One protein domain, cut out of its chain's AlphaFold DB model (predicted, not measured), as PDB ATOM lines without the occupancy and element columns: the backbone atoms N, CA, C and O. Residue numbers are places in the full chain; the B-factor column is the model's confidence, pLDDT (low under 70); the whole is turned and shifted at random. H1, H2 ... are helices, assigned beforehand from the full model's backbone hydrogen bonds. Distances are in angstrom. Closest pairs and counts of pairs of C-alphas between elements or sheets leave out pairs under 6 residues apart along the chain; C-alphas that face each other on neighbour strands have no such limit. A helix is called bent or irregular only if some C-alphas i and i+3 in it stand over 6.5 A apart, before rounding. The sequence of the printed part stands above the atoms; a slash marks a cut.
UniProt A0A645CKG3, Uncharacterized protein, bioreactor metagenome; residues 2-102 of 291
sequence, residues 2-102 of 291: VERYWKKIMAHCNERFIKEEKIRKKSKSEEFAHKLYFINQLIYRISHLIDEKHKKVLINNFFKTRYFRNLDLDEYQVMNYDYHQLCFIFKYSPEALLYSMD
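Overview. This is residues 2 to 102 of the 291 residues of an uncharacterized protein of bioreactor metagenome (UniProt A0A645CKG3). A three-tiered helical block: the hairpin of H2 and H3 lies in the middle, the first part of the long helix H1 packs over one side of it, and H5 and H6 cover the other side. H1 runs on past the block, where residues 25 to 31 stick out. The printed part has 101 residues with six named helices, H1 to H6 in that order, and no named strand; its class is all helix. It is compact, with a radius of gyration of the C-alphas of 14.1 A, yet elongated in outline, with spans of 45 by 25 by 22 A.

Arrangement. H1, residues 2 to 27, and H2, residues 37 to 48, form a helical hairpin. H1 touches H2 with residues 5 to 16 alone, closest at the C-alphas of Ile 9 and Gln 41, 6.0 A apart; they run opposite ways at a shallow tilt of 32 degrees, only just short of steep. H3, residues 52 to 63, forms a second helical hairpin with H2, at a shallow tilt of 16 degrees, opposite ways; the two only just touch, with 3 pairs of C-alphas within 8 A, Ile 46 and Lys 55 the closest at 5.4 A. H1, H2 and H3 are an up-and-down bundle, each helix running against the one before it. H1 touches H3 with residues 2 to 6 alone, Trp 6 and Phe 62 having the closest C-alphas at 6.0 A. H4, residues 66 to 69, is close to H1 but not clearly touching, the closest C-alphas, of Met 10 and Tyr 67, being 7.0 A apart. H5, residues 80 to 92, touches H2 at a steep tilt of 45 degrees, the same way, closest at the C-alphas of Ile 39 and Gln 85, 6.8 A. H6, residues 96 to 102, touches H3 at a shallow tilt of 21 degrees, closest at the C-alphas of Asn 60 and Ala 96, 5.0 A. H5 and H6 touch only at the corner, and only just, with 3 pairs of C-alphas within 8 A. H1 is apart from H5 and H6. In H1, H2, H3 and H5 every O i to N i+4 pair is within hydrogen-bond range, in H6 2 of 3, and H4 is too short for such a pair.

Along the chain. H1 begins at C-alpha 2, (118.191, 169.473, 187.212), and is 37.9 A long from first to last C-alpha. H2 measures 17.2 A, H3 17.3 A and H5 18.9 A in the same way. H6 is irregular, with C-alphas 99 and 102 7.3 A apart, and ends at C-alpha 102, (124.478, 155.512, 168.290).

Size, cuts and confidence. The C-alphas farthest apart, of Lys 28 and Asp 51, are 45.6 A apart. The printed part has no cut, and no link is long. Residues 34 to 35 pair with residues 76 to 77, parallel. Mean pLDDT of the printed part is 86.4; residues 2 to 3 and 28 to 33 are under 70.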
ATOM      1  N   VAL A   2     118.307 170.198 188.501       60.06
ATOM      2  CA  VAL A   2     118.191 169.473 187.212       60.06
ATOM      3  C   VAL A   2     118.057 167.949 187.379       60.06
ATOM      4  O   VAL A   2     117.277 167.327 186.666       60.06
ATOM      5  N   GLU A   3     118.700 167.350 188.388       65.75
ATOM      6  CA  GLU A   3     118.549 165.912 188.674       65.75
ATOM      7  C   GLU A   3     117.136 165.467 189.016       65.75
ATOM      8  O   GLU A   3     116.668 164.423 188.562       65.75
ATOM      9  N   ARG A   4     116.400 166.301 189.754       71.94
ATOM     10  CA  ARG A   4     114.994 166.022 190.059       71.94
ATOM     11  C   ARG A   4     114.148 165.973 188.783       71.94
ATOM     12  O   ARG A   4     113.143 165.270 188.758       71.94
ATOM     13  N   TYR A   5     114.534 166.694 187.728       72.06
ATOM     14  CA  TYR A   5     113.780 166.727 186.479       72.06
ATOM     15  C   TYR A   5     113.940 165.447 185.664       72.06
ATOM     16  O   TYR A   5     112.911 164.874 185.305       72.06
ATOM     17  N   TRP A   6     115.161 164.956 185.421       73.88
ATOM     18  CA  TRP A   6     115.329 163.703 184.675       73.88
ATOM     19  C   TRP A   6     114.885 162.476 185.484       73.88
ATOM     20  O   TRP A   6     114.218 161.619 184.912       73.88
ATOM     21  N   LYS A   7     115.049 162.452 186.819       78.88
ATOM     22  CA  LYS A   7     114.401 161.440 187.686       78.88
ATOM     23  C   LYS A   7     112.886 161.375 187.498       78.88
ATOM     24  O   LYS A   7     112.326 160.291 187.350       78.88
ATOM     25  N   LYS A   8     112.216 162.530 187.418       79.75
ATOM     26  CA  LYS A   8     110.779 162.587 187.110       79.75
ATOM     27  C   LYS A   8     110.459 162.107 185.690       79.75
ATOM     28  O   LYS A   8     109.377 161.564 185.493       79.75
ATOM     29  N   ILE A   9     111.335 162.340 184.701       81.56
ATOM     30  CA  ILE A   9     111.151 161.802 183.337       81.56
ATOM     31  C   ILE A   9     111.151 160.277 183.407       81.56
ATOM     32  O   ILE A   9     110.198 159.658 182.940       81.56
ATOM     33  N   MET A  10     112.178 159.696 184.032       82.38
ATOM     34  CA  MET A  10     112.339 158.245 184.154       82.38
ATOM     35  C   MET A  10     111.151 157.606 184.874       82.38
ATOM     36  O   MET A  10     110.570 156.658 184.356       82.38
ATOM     37  N   ALA A  11     110.720 158.171 186.008       78.88
ATOM     38  CA  ALA A  11     109.559 157.673 186.747       78.88
ATOM     39  C   ALA A  11     108.289 157.637 185.877       78.88
ATOM     40  O   ALA A  11     107.630 156.604 185.782       78.88
ATOM     41  N   HIS A  12     107.993 158.731 185.163       81.19
ATOM     42  CA  HIS A  12     106.834 158.783 184.269       81.19
ATOM     43  C   HIS A  12     106.944 157.775 183.112       81.19
ATOM     44  O   HIS A  12     105.948 157.164 182.723       81.19
ATOM     45  N   CYS A  13     108.136 157.601 182.537       81.06
ATOM     46  CA  CYS A  13     108.334 156.653 181.443       81.06
ATOM     47  C   CYS A  13     108.191 155.202 181.919       81.06
ATOM     48  O   CYS A  13     107.476 154.440 181.275       81.06
ATOM     49  N   ASN A  14     108.748 154.855 183.082       80.94
ATOM     50  CA  ASN A  14     108.598 153.533 183.696       80.94
ATOM     51  C   ASN A  14     107.130 153.202 183.991       80.94
ATOM     52  O   ASN A  14     106.655 152.115 183.663       80.94
ATOM     53  N   GLU A  15     106.370 154.147 184.552       81.31
ATOM     54  CA  GLU A  15     104.934 153.950 184.786       81.31
ATOM     55  C   GLU A  15     104.158 153.688 183.492       81.31
ATOM     56  O   GLU A  15     103.249 152.851 183.465       81.31
ATOM     57  N   ARG A  16     104.482 154.421 182.419       82.56
ATOM     58  CA  ARG A  16     103.853 154.239 181.105       82.56
ATOM     59  C   ARG A  16     104.225 152.896 180.496       82.56
ATOM     60  O   ARG A  16     103.318 152.197 180.054       82.56
ATOM     61  N   PHE A  17     105.498 152.515 180.558       80.00
ATOM     62  CA  PHE A  17     105.986 151.223 180.087       80.00
ATOM     63  C   PHE A  17     105.244 150.067 180.768       80.00
ATOM     64  O   PHE A  17     104.645 149.239 180.091       80.00
ATOM     65  N   ILE A  18     105.140 150.074 182.104       80.44
ATOM     66  CA  ILE A  18     104.409 149.044 182.865       80.44
ATOM     67  C   ILE A  18     102.928 148.980 182.462       80.44
ATOM     68  O   ILE A  18     102.343 147.896 182.380       80.44
ATOM     69  N   LYS A  19     102.284 150.134 182.244       80.31
ATOM     70  CA  LYS A  19     100.879 150.193 181.805       80.31
ATOM     71  C   LYS A  19     100.708 149.601 180.405       80.31
ATOM     72  O   LYS A  19      99.774 148.834 180.193       80.31
ATOM     73  N   GLU A  20     101.600 149.935 179.482       81.12
ATOM     74  CA  GLU A  20     101.599 149.428 178.109       81.12
ATOM     75  C   GLU A  20     101.898 147.924 178.046       81.12
ATOM     76  O   GLU A  20     101.163 147.193 177.389       81.12
ATOM     77  N   GLU A  21     102.858 147.432 178.827       80.00
ATOM     78  CA  GLU A  21     103.158 146.000 178.963       80.00
ATOM     79  C   GLU A  21     101.950 145.205 179.488       80.00
ATOM     80  O   GLU A  21     101.616 144.129 178.987       80.00
ATOM     81  N   LYS A  22     101.209 145.756 180.462       80.62
ATOM     82  CA  LYS A  22      99.949 145.150 180.933       80.62
ATOM     83  C   LYS A  22      98.888 145.087 179.834       80.62
ATOM     84  O   LYS A  22      98.097 144.146 179.824       80.62
ATOM     85  N   ILE A  23      98.836 146.079 178.944       80.38
ATOM     86  CA  ILE A  23      97.906 146.097 177.808       80.38
ATOM     87  C   ILE A  23      98.333 145.058 176.771       80.38
ATOM     88  O   ILE A  23      97.500 144.246 176.385       80.38
ATOM     89  N   ARG A  24      99.619 145.015 176.402       77.19
ATOM     90  CA  ARG A  24     100.201 144.029 175.478       77.19
ATOM     91  C   ARG A  24      99.905 142.593 175.908       77.19
ATOM     92  O   ARG A  24      99.381 141.800 175.127       77.19
ATOM     93  N   LYS A  25     100.152 142.272 177.183       79.00
ATOM     94  CA  LYS A  25      99.866 140.941 177.751       79.00
ATOM     95  C   LYS A  25      98.380 140.583 177.703       79.00
ATOM     96  O   LYS A  25      98.043 139.414 177.537       79.00
ATOM     97  N   LYS A  26      97.488 141.572 177.832       76.69
ATOM     98  CA  LYS A  26      96.035 141.372 177.725       76.69
ATOM     99  C   LYS A  26      95.559 141.234 176.280       76.69
ATOM    100  O   LYS A  26      94.643 140.457 176.037       76.69
ATOM    101  N   SER A  27      96.142 141.978 175.342       70.38
ATOM    102  CA  SER A  27      95.708 142.000 173.943       70.38
ATOM    103  C   SER A  27      96.277 140.857 173.100       70.38
ATOM    104  O   SER A  27      95.758 140.630 172.012       70.38
ATOM    105  N   LYS A  28      97.316 140.143 173.575       67.94
ATOM    106  CA  LYS A  28      98.053 139.105 172.817       67.94
ATOM    107  C   LYS A  28      98.478 139.571 171.414       67.94
ATOM    108  O   LYS A  28      98.600 138.766 170.499       67.94
ATOM    109  N   SER A  29      98.663 140.876 171.233       63.44
ATOM    110  CA  SER A  29      99.057 141.449 169.951       63.44
ATOM    111  C   SER A  29     100.575 141.400 169.829       63.44
ATOM    112  O   SER A  29     101.286 141.987 170.648       63.44
ATOM    113  N   GLU A  30     101.057 140.703 168.802       58.91
ATOM    114  CA  GLU A  30     102.481 140.640 168.454       58.91
ATOM    115  C   GLU A  30     103.001 141.973 167.882       58.91
ATOM    116  O   GLU A  30     104.194 142.245 167.953       58.91
ATOM    117  N   GLU A  31     102.113 142.856 167.411       59.06
ATOM    118  CA  GLU A  31     102.456 144.152 166.799       59.06
ATOM    119  C   GLU A  31     102.516 145.329 167.791       59.06
ATOM    120  O   GLU A  31     102.682 146.487 167.398       59.06
ATOM    121  N   PHE A  32     102.368 145.081 169.095       66.88
ATOM    122  CA  PHE A  32     102.398 146.159 170.080       66.88
ATOM    123  C   PHE A  32     103.821 146.718 170.251       66.88
ATOM    124  O   PHE A  32     104.722 146.006 170.687       66.88
ATOM    125  N   ALA A  33     104.001 148.012 169.973       69.50
ATOM    126  CA  ALA A  33     105.256 148.733 170.182       69.50
ATOM    127  C   ALA A  33     105.065 149.936 171.117       69.50
ATOM    128  O   ALA A  33     104.124 150.730 170.962       69.50
ATOM    129  N   HIS A  34     105.987 150.087 172.066       81.75
ATOM    130  CA  HIS A  34     105.966 151.153 173.062       81.75
ATOM    131  C   HIS A  34     106.155 152.532 172.435       81.75
ATOM    132  O   HIS A  34     106.806 152.697 171.402       81.75
ATOM    133  N   LYS A  35     105.598 153.564 173.071       85.94
ATOM    134  CA  LYS A  35     105.784 154.951 172.619       85.94
ATOM    135  C   LYS A  35     106.998 155.585 173.285       85.94
ATOM    136  O   LYS A  35     107.229 155.403 174.482       85.94
ATOM    137  N   LEU A  36     107.729 156.412 172.538       86.88
ATOM    138  CA  LEU A  36     108.903 157.156 173.012       86.88
ATOM    139  C   LEU A  36     108.501 158.351 173.902       86.88
ATOM    140  O   LEU A  36     108.796 159.515 173.629       86.88
ATOM    141  N   TYR A  37     107.806 158.081 175.009       87.12
ATOM    142  CA  TYR A  37     107.271 159.114 175.900       87.12
ATOM    143  C   TYR A  37     108.333 160.044 176.482       87.12
ATOM    144  O   TYR A  37     108.006 161.184 176.822       87.12
ATOM    145  N   PHE A  38     109.584 159.596 176.589       89.94
ATOM    146  CA  PHE A  38     110.658 160.430 177.115       89.94
ATOM    147  C   PHE A  38     110.875 161.695 176.274       89.94
ATOM    148  O   PHE A  38     111.181 162.738 176.843       89.94
ATOM    149  N   ILE A  39     110.636 161.643 174.958       91.69
ATOM    150  CA  ILE A  39     110.790 162.791 174.055       91.69
ATOM    151  C   ILE A  39     109.784 163.889 174.433       91.69
ATOM    152  O   ILE A  39     110.157 165.029 174.717       91.69
ATOM    153  N   ASN A  40     108.508 163.513 174.556       89.38
ATOM    154  CA  ASN A  40     107.440 164.402 175.024       89.38
ATOM    155  C   ASN A  40     107.747 164.983 176.410       89.38
ATOM    156  O   ASN A  40     107.537 166.166 176.676       89.38
ATOM    157  N   GLN A  41     108.256 164.141 177.308       90.19
ATOM    158  CA  GLN A  41     108.584 164.512 178.680       90.19
ATOM    159  C   GLN A  41     109.786 165.465 178.776       90.19
ATOM    160  O   GLN A  41     109.800 166.319 179.671       90.19
ATOM    161  N   LEU A  42     110.764 165.338 177.877       91.94
ATOM    162  CA  LEU A  42     111.870 166.282 177.736       91.94
ATOM    163  C   LEU A  42     111.347 167.638 177.277       91.94
ATOM    164  O   LEU A  42     111.563 168.624 177.976       91.94
ATOM    165  N   ILE A  43     110.604 167.681 176.169       91.62
ATOM    166  CA  ILE A  43     110.080 168.931 175.598       91.62
ATOM    167  C   ILE A  43     109.204 169.673 176.601       91.62
ATOM    168  O   ILE A  43     109.402 170.868 176.827       91.62
ATOM    169  N   TYR A  44     108.293 168.956 177.263       90.12
ATOM    170  CA  TYR A  44     107.452 169.525 178.308       90.12
ATOM    171  C   TYR A  44     108.293 170.197 179.403       90.12
ATOM    172  O   TYR A  44     108.085 171.364 179.717       90.12
ATOM    173  N   ARG A  45     109.305 169.513 179.950       88.50
ATOM    174  CA  ARG A  45     110.143 170.082 181.021       88.50
ATOM    175  C   ARG A  45     111.023 171.229 180.544       88.50
ATOM    176  O   ARG A  45     111.144 172.213 181.263       88.50
ATOM    177  N   ILE A  46     111.598 171.129 179.347       90.62
ATOM    178  CA  ILE A  46     112.391 172.203 178.733       90.62
ATOM    179  C   ILE A  46     111.543 173.471 178.599       90.62
ATOM    180  O   ILE A  46     112.037 174.551 178.902       90.62
ATOM    181  N   SER A  47     110.264 173.344 178.228       87.94
ATOM    182  CA  SER A  47     109.344 174.484 178.094       87.94
ATOM    183  C   SER A  47     109.063 175.223 179.411       87.94
ATOM    184  O   SER A  47     108.750 176.408 179.391       87.94
ATOM    185  N   HIS A  48     109.226 174.548 180.553       87.06
ATOM    186  CA  HIS A  48     109.022 175.121 181.887       87.06
ATOM    187  C   HIS A  48     110.298 175.678 182.529       87.06
ATOM    188  O   HIS A  48     110.229 176.327 183.572       87.06
ATOM    189  N   LEU A  49     111.465 175.420 181.940       87.31
ATOM    190  CA  LEU A  49     112.715 176.020 182.389       87.31
ATOM    191  C   LEU A  49     112.855 177.407 181.760       87.31
ATOM    192  O   LEU A  49     112.596 177.584 180.574       87.31
ATOM    193  N   ILE A  50     113.273 178.396 182.547       83.94
ATOM    194  CA  ILE A  50     113.497 179.760 182.045       83.94
ATOM    195  C   ILE A  50     114.903 179.874 181.445       83.94
ATOM    196  O   ILE A  50     115.073 180.410 180.358       83.94
ATOM    197  N   ASP A  51     115.904 179.328 182.135       88.88
ATOM    198  CA  ASP A  51     117.310 179.456 181.756       88.88
ATOM    199  C   ASP A  51     117.727 178.445 180.673       88.88
ATOM    200  O   ASP A  51     117.621 177.225 180.849       88.88
ATOM    201  N   GLU A  52     118.261 178.975 179.574       88.06
ATOM    202  CA  GLU A  52     118.778 178.236 178.423       88.06
ATOM    203  C   GLU A  52     119.898 177.258 178.800       88.06
ATOM    204  O   GLU A  52     119.952 176.131 178.296       88.06
ATOM    205  N   LYS A  53     120.764 177.632 179.750       90.19
ATOM    206  CA  LYS A  53     121.828 176.743 180.230       90.19
ATOM    207  C   LYS A  53     121.232 175.516 180.913       90.19
ATOM    208  O   LYS A  53     121.630 174.389 180.623       90.19
ATOM    209  N   HIS A  54     120.239 175.712 181.779       89.31
ATOM    210  CA  HIS A  54     119.570 174.610 182.467       89.31
ATOM    211  C   HIS A  54     118.822 173.678 181.509       89.31
ATOM    212  O   HIS A  54     118.804 172.467 181.741       89.31
ATOM    213  N   LYS A  55     118.250 174.206 180.421       92.06
ATOM    214  CA  LYS A  55     117.619 173.394 179.369       92.06
ATOM    215  C   LYS A  55     118.633 172.482 178.676       92.06
ATOM    216  O   LYS A  55     118.395 171.278 178.594       92.06
ATOM    217  N   LYS A  56     119.781 173.023 178.244       92.50
ATOM    218  CA  LYS A  56     120.862 172.230 177.624       92.50
ATOM    219  C   LYS A  56     121.397 171.160 178.575       92.50
ATOM    220  O   LYS A  56     121.482 169.994 178.201       92.50
ATOM    221  N   VAL A  57     121.651 171.528 179.835       91.44
ATOM    222  CA  VAL A  57     122.104 170.586 180.872       91.44
ATOM    223  C   VAL A  57     121.082 169.467 181.096       91.44
ATOM    224  O   VAL A  57     121.474 168.312 181.221       91.44
ATOM    225  N   LEU A  58     119.776 169.767 181.112       91.38
ATOM    226  CA  LEU A  58     118.736 168.742 181.240       91.38
ATOM    227  C   LEU A  58     118.767 167.746 180.072       91.38
ATOM    228  O   LEU A  58     118.709 166.542 180.316       91.38
ATOM    229  N   ILE A  59     118.857 168.237 178.832       93.81
ATOM    230  CA  ILE A  59     118.893 167.390 177.632       93.81
ATOM    231  C   ILE A  59     120.134 166.496 177.651       93.81
ATOM    232  O   ILE A  59     120.013 165.274 177.571       93.81
ATOM    233  N   ASN A  60     121.318 167.099 177.790       93.94
ATOM    234  CA  ASN A  60     122.581 166.371 177.695       93.94
ATOM    235  C   ASN A  60     122.684 165.338 178.815       93.94
ATOM    236  O   ASN A  60     123.051 164.196 178.562       93.94
ATOM    237  N   ASN A  61     122.285 165.697 180.039       91.00
ATOM    238  CA  ASN A  61     122.314 164.757 181.152       91.00
ATOM    239  C   ASN A  61     121.294 163.634 180.991       91.00
ATOM    240  O   ASN A  61     121.613 162.515 181.369       91.00
ATOM    241  N   PHE A  62     120.109 163.886 180.421       92.62
ATOM    242  CA  PHE A  62     119.134 162.821 180.178       92.62
ATOM    243  C   PHE A  62     119.706 161.725 179.268       92.62
ATOM    244  O   PHE A  62     119.621 160.546 179.612       92.62
ATOM    245  N   PHE A  63     120.338 162.095 178.151       94.25
ATOM    246  CA  PHE A  63     120.939 161.113 177.239       94.25
ATOM    247  C   PHE A  63     122.186 160.426 177.817       94.25
ATOM    248  O   PHE A  63     122.542 159.340 177.370       94.25
ATOM    249  N   LYS A  64     122.799 161.000 178.861       92.62
ATOM    250  CA  LYS A  64     123.878 160.366 179.636       92.62
ATOM    251  C   LYS A  64     123.377 159.362 180.685       92.62
ATOM    252  O   LYS A  64     124.183 158.667 181.290       92.62
ATOM    253  N   THR A  65     122.070 159.292 180.952       90.44
ATOM    254  CA  THR A  65     121.544 158.437 182.029       90.44
ATOM    255  C   THR A  65     121.628 156.950 181.698       90.44
ATOM    256  O   THR A  65     121.324 156.539 180.577       90.44
ATOM    257  N   ARG A  66     121.871 156.122 182.726       88.56
ATOM    258  CA  ARG A  66     121.722 154.657 182.652       88.56
ATOM    259  C   ARG A  66     120.361 154.238 182.102       88.56
ATOM    260  O   ARG A  66     120.282 153.300 181.321       88.56
ATOM    261  N   TYR A  67     119.300 154.961 182.464       88.81
ATOM    262  CA  TYR A  67     117.955 154.710 181.946       88.81
ATOM    263  C   TYR A  67     117.904 154.763 180.417       88.81
ATOM    264  O   TYR A  67     117.431 153.816 179.800       88.81
ATOM    265  N   PHE A  68     118.397 155.842 179.800       91.81
ATOM    266  CA  PHE A  68     118.388 155.952 178.341       91.81
ATOM    267  C   PHE A  68     119.346 154.940 177.695       91.81
ATOM    268  O   PHE A  68     118.997 154.314 176.695       91.81
ATOM    269  N   ARG A  69     120.530 154.734 178.285       92.44
ATOM    270  CA  ARG A  69     121.525 153.792 177.749       92.44
ATOM    271  C   ARG A  69     121.029 152.343 177.758       92.44
ATOM    272  O   ARG A  69     121.205 151.654 176.754       92.44
ATOM    273  N   ASN A  70     120.311 151.931 178.799       89.88
ATOM    274  CA  ASN A  70     119.758 150.579 178.934       89.88
ATOM    275  C   ASN A  70     118.394 150.393 178.249       89.88
ATOM    276  O   ASN A  70     117.863 149.288 178.256       89.88
ATOM    277  N   LEU A  71     117.811 151.452 177.682       89.69
ATOM    278  CA  LEU A  71     116.516 151.386 177.013       89.69
ATOM    279  C   LEU A  71     116.626 150.550 175.733       89.69
ATOM    280  O   LEU A  71     117.324 150.968 174.813       89.69
ATOM    281  N   ASP A  72     115.941 149.418 175.627       89.00
ATOM    282  CA  ASP A  72     115.879 148.696 174.355       89.00
ATOM    283  C   ASP A  72     114.970 149.456 173.380       89.00
ATOM    284  O   ASP A  72     113.748 149.436 173.505       89.00
ATOM    285  N   LEU A  73     115.567 150.192 172.439       90.38
ATOM    286  CA  LEU A  73     114.814 151.035 171.516       90.38
ATOM    287  C   LEU A  73     114.018 150.223 170.492       90.38
ATOM    288  O   LEU A  73     113.016 150.736 170.002       90.38
ATOM    289  N   ASP A  74     114.373 148.971 170.207       87.81
ATOM    290  CA  ASP A  74     113.663 148.164 169.207       87.81
ATOM    291  C   ASP A  74     112.244 147.771 169.646       87.81
ATOM    292  O   ASP A  74     111.350 147.559 168.809       87.81
ATOM    293  N   GLU A  75     111.981 147.787 170.954       87.19
ATOM    294  CA  GLU A  75     110.640 147.615 171.515       87.19
ATOM    295  C   GLU A  75     109.714 148.818 171.245       87.19
ATOM    296  O   GLU A  75     108.490 148.722 171.395       87.19
ATOM    297  N   TYR A  76     110.266 149.952 170.807       88.56
ATOM    298  CA  TYR A  76     109.534 151.198 170.604       88.56
ATOM    299  C   TYR A  76     109.190 151.438 169.133       88.56
ATOM    300  O   TYR A  76     109.859 150.972 168.215       88.56
ATOM    301  N   GLN A  77     108.123 152.193 168.886       88.88
ATOM    302  CA  GLN A  77     107.791 152.734 167.564       88.88
ATOM    303  C   GLN A  77     108.209 154.200 167.459       88.88
ATOM    304  O   GLN A  77     108.115 154.946 168.436       88.88
ATOM    305  N   VAL A  78     108.612 154.620 166.257       89.81
ATOM    306  CA  VAL A  78     108.909 156.027 165.947       89.81
ATOM    307  C   VAL A  78     107.832 156.587 165.029       89.81
ATOM    308  O   VAL A  78     107.742 156.239 163.849       89.81
ATOM    309  N   MET A  79     107.022 157.494 165.558       90.56
ATOM    310  CA  MET A  79     106.007 158.216 164.799       90.56
ATOM    311  C   MET A  79     106.620 159.445 164.119       90.56
ATOM    312  O   MET A  79     107.637 159.976 164.554       90.56
ATOM    313  N   ASN A  80     105.970 159.968 163.072       89.88
ATOM    314  CA  ASN A  80     106.426 161.190 162.381       89.88
ATOM    315  C   ASN A  80     106.639 162.373 163.337       89.88
ATOM    316  O   ASN A  80     107.590 163.135 163.188       89.88
ATOM    317  N   TYR A  81     105.768 162.501 164.336       92.38
ATOM    318  CA  TYR A  81     105.877 163.538 165.352       92.38
ATOM    319  C   TYR A  81     107.154 163.408 166.201       92.38
ATOM    320  O   TYR A  81     107.771 164.425 166.512       92.38
ATOM    321  N   ASP A  82     107.604 162.184 166.497       93.44
ATOM    322  CA  ASP A  82     108.817 161.944 167.285       93.44
ATOM    323  C   ASP A  82     110.067 162.454 166.549       93.44
ATOM    324  O   ASP A  82     110.923 163.084 167.163       93.44
ATOM    325  N   TYR A  83     110.142 162.297 165.218       95.38
ATOM    326  CA  TYR A  83     111.239 162.867 164.420       95.38
ATOM    327  C   TYR A  83     111.302 164.390 164.535       95.38
ATOM    328  O   TYR A  83     112.374 164.952 164.745       95.38
ATOM    329  N   HIS A  84     110.158 165.077 164.439       94.44
ATOM    330  CA  HIS A  84     110.117 166.533 164.595       94.44
ATOM    331  C   HIS A  84     110.596 166.971 165.980       94.44
ATOM    332  O   HIS A  84     111.348 167.940 166.103       94.44
ATOM    333  N   GLN A  85     110.183 166.244 167.014       95.25
ATOM    334  CA  GLN A  85     110.588 166.509 168.383       95.25
ATOM    335  C   GLN A  85     112.082 166.244 168.622       95.25
ATOM    336  O   GLN A  85     112.746 167.057 169.263       95.25
ATOM    337  N   LEU A  86     112.634 165.161 168.071       96.31
ATOM    338  CA  LEU A  86     114.069 164.876 168.129       96.31
ATOM    339  C   LEU A  86     114.876 165.959 167.413       96.31
ATOM    340  O   LEU A  86     115.809 166.506 167.993       96.31
ATOM    341  N   CYS A  87     114.472 166.352 166.203       96.56
ATOM    342  CA  CYS A  87     115.091 167.461 165.478       96.56
ATOM    343  C   CYS A  87     115.053 168.768 166.285       96.56
ATOM    344  O   CYS A  87     116.026 169.520 166.293       96.56
ATOM    345  N   PHE A  88     113.958 169.043 167.000       95.44
ATOM    346  CA  PHE A  88     113.883 170.191 167.906       95.44
ATOM    347  C   PHE A  88     114.901 170.082 169.052       95.44
ATOM    348  O   PHE A  88     115.636 171.038 169.302       95.44
ATOM    349  N   ILE A  89     114.988 168.921 169.707       96.31
ATOM    350  CA  ILE A  89     115.945 168.667 170.794       96.31
ATOM    351  C   ILE A  89     117.388 168.827 170.297       96.31
ATOM    352  O   ILE A  89     118.167 169.539 170.927       96.31
ATOM    353  N   PHE A  90     117.735 168.233 169.154       96.75
ATOM    354  CA  PHE A  90     119.087 168.285 168.591       96.75
ATOM    355  C   PHE A  90     119.457 169.660 168.044       96.75
ATOM    356  O   PHE A  90     120.608 170.061 168.156       96.75
ATOM    357  N   LYS A  91     118.496 170.421 167.506       94.81
ATOM    358  CA  LYS A  91     118.724 171.833 167.162       94.81
ATOM    359  C   LYS A  91     119.072 172.646 168.404       94.81
ATOM    360  O   LYS A  91     119.876 173.566 168.334       94.81
ATOM    361  N   TYR A  92     118.404 172.352 169.513       93.44
ATOM    362  CA  TYR A  92     118.521 173.129 170.736       93.44
ATOM    363  C   TYR A  92     119.784 172.778 171.542       93.44
ATOM    364  O   TYR A  92     120.451 173.664 172.080       93.44
ATOM    365  N   SER A  93     120.126 171.490 171.617       95.56
ATOM    366  CA  SER A  93     121.350 170.996 172.251       95.56
ATOM    367  C   SER A  93     122.044 169.965 171.353       95.56
ATOM    368  O   SER A  93     121.831 168.764 171.526       95.56
ATOM    369  N   PRO A  94     122.881 170.411 170.400       96.50
ATOM    370  CA  PRO A  94     123.581 169.517 169.475       96.50
ATOM    371  C   PRO A  94     124.514 168.514 170.166       96.50
ATOM    372  O   PRO A  94     124.675 167.406 169.674       96.50
ATOM    373  N   GLU A  95     125.062 168.843 171.343       96.88
ATOM    374  CA  GLU A  95     125.884 167.920 172.154       96.88
ATOM    375  C   GLU A  95     125.147 166.601 172.453       96.88
ATOM    376  O   GLU A  95     125.763 165.542 172.531       96.88
ATOM    377  N   ALA A  96     123.813 166.632 172.548       97.12
ATOM    378  CA  ALA A  96     122.991 165.443 172.754       97.12
ATOM    379  C   ALA A  96     123.177 164.373 171.665       97.12
ATOM    380  O   ALA A  96     122.956 163.189 171.929       97.12
ATOM    381  N   LEU A  97     123.593 164.772 170.459       97.81
ATOM    382  CA  LEU A  97     123.891 163.861 169.358       97.81
ATOM    383  C   LEU A  97     125.005 162.875 169.726       97.81
ATOM    384  O   LEU A  97     124.888 161.698 169.392       97.81
ATOM    385  N   LEU A  98     126.026 163.321 170.468       96.88
ATOM    386  CA  LEU A  98     127.137 162.464 170.895       96.88
ATOM    387  C   LEU A  98     126.654 161.264 171.713       96.88
ATOM    388  O   LEU A  98     127.148 160.159 171.538       96.88
ATOM    389  N   TYR A  99     125.674 161.483 172.591       96.25
ATOM    390  CA  TYR A  99     125.254 160.494 173.590       96.25
ATOM    391  C   TYR A  99     124.051 159.651 173.170       96.25
ATOM    392  O   TYR A  99     123.649 158.750 173.910       96.25
ATOM    393  N   SER A 100     123.428 159.982 172.038       96.19
ATOM    394  CA  SER A 100     122.160 159.372 171.630       96.19
ATOM    395  C   SER A 100     122.133 158.831 170.213       96.19
ATOM    396  O   SER A 100     121.333 157.937 169.944       96.19
ATOM    397  N   MET A 101     122.963 159.346 169.302       96.62
ATOM    398  CA  MET A 101     122.842 158.977 167.896       96.62
ATOM    399  C   MET A 101     123.184 157.508 167.643       96.62
ATOM    400  O   MET A 101     122.531 156.890 166.812       96.62
ATOM    401  N   ASP A 102     124.136 156.936 168.381       94.94
ATOM    402  CA  ASP A 102     124.478 155.512 168.290       94.94
ATOM    403  C   ASP A 102     123.249 154.624 168.550       94.94
ATOM    404  O   ASP A 102     122.877 153.813 167.710       94.94
TER     405      ASP A 102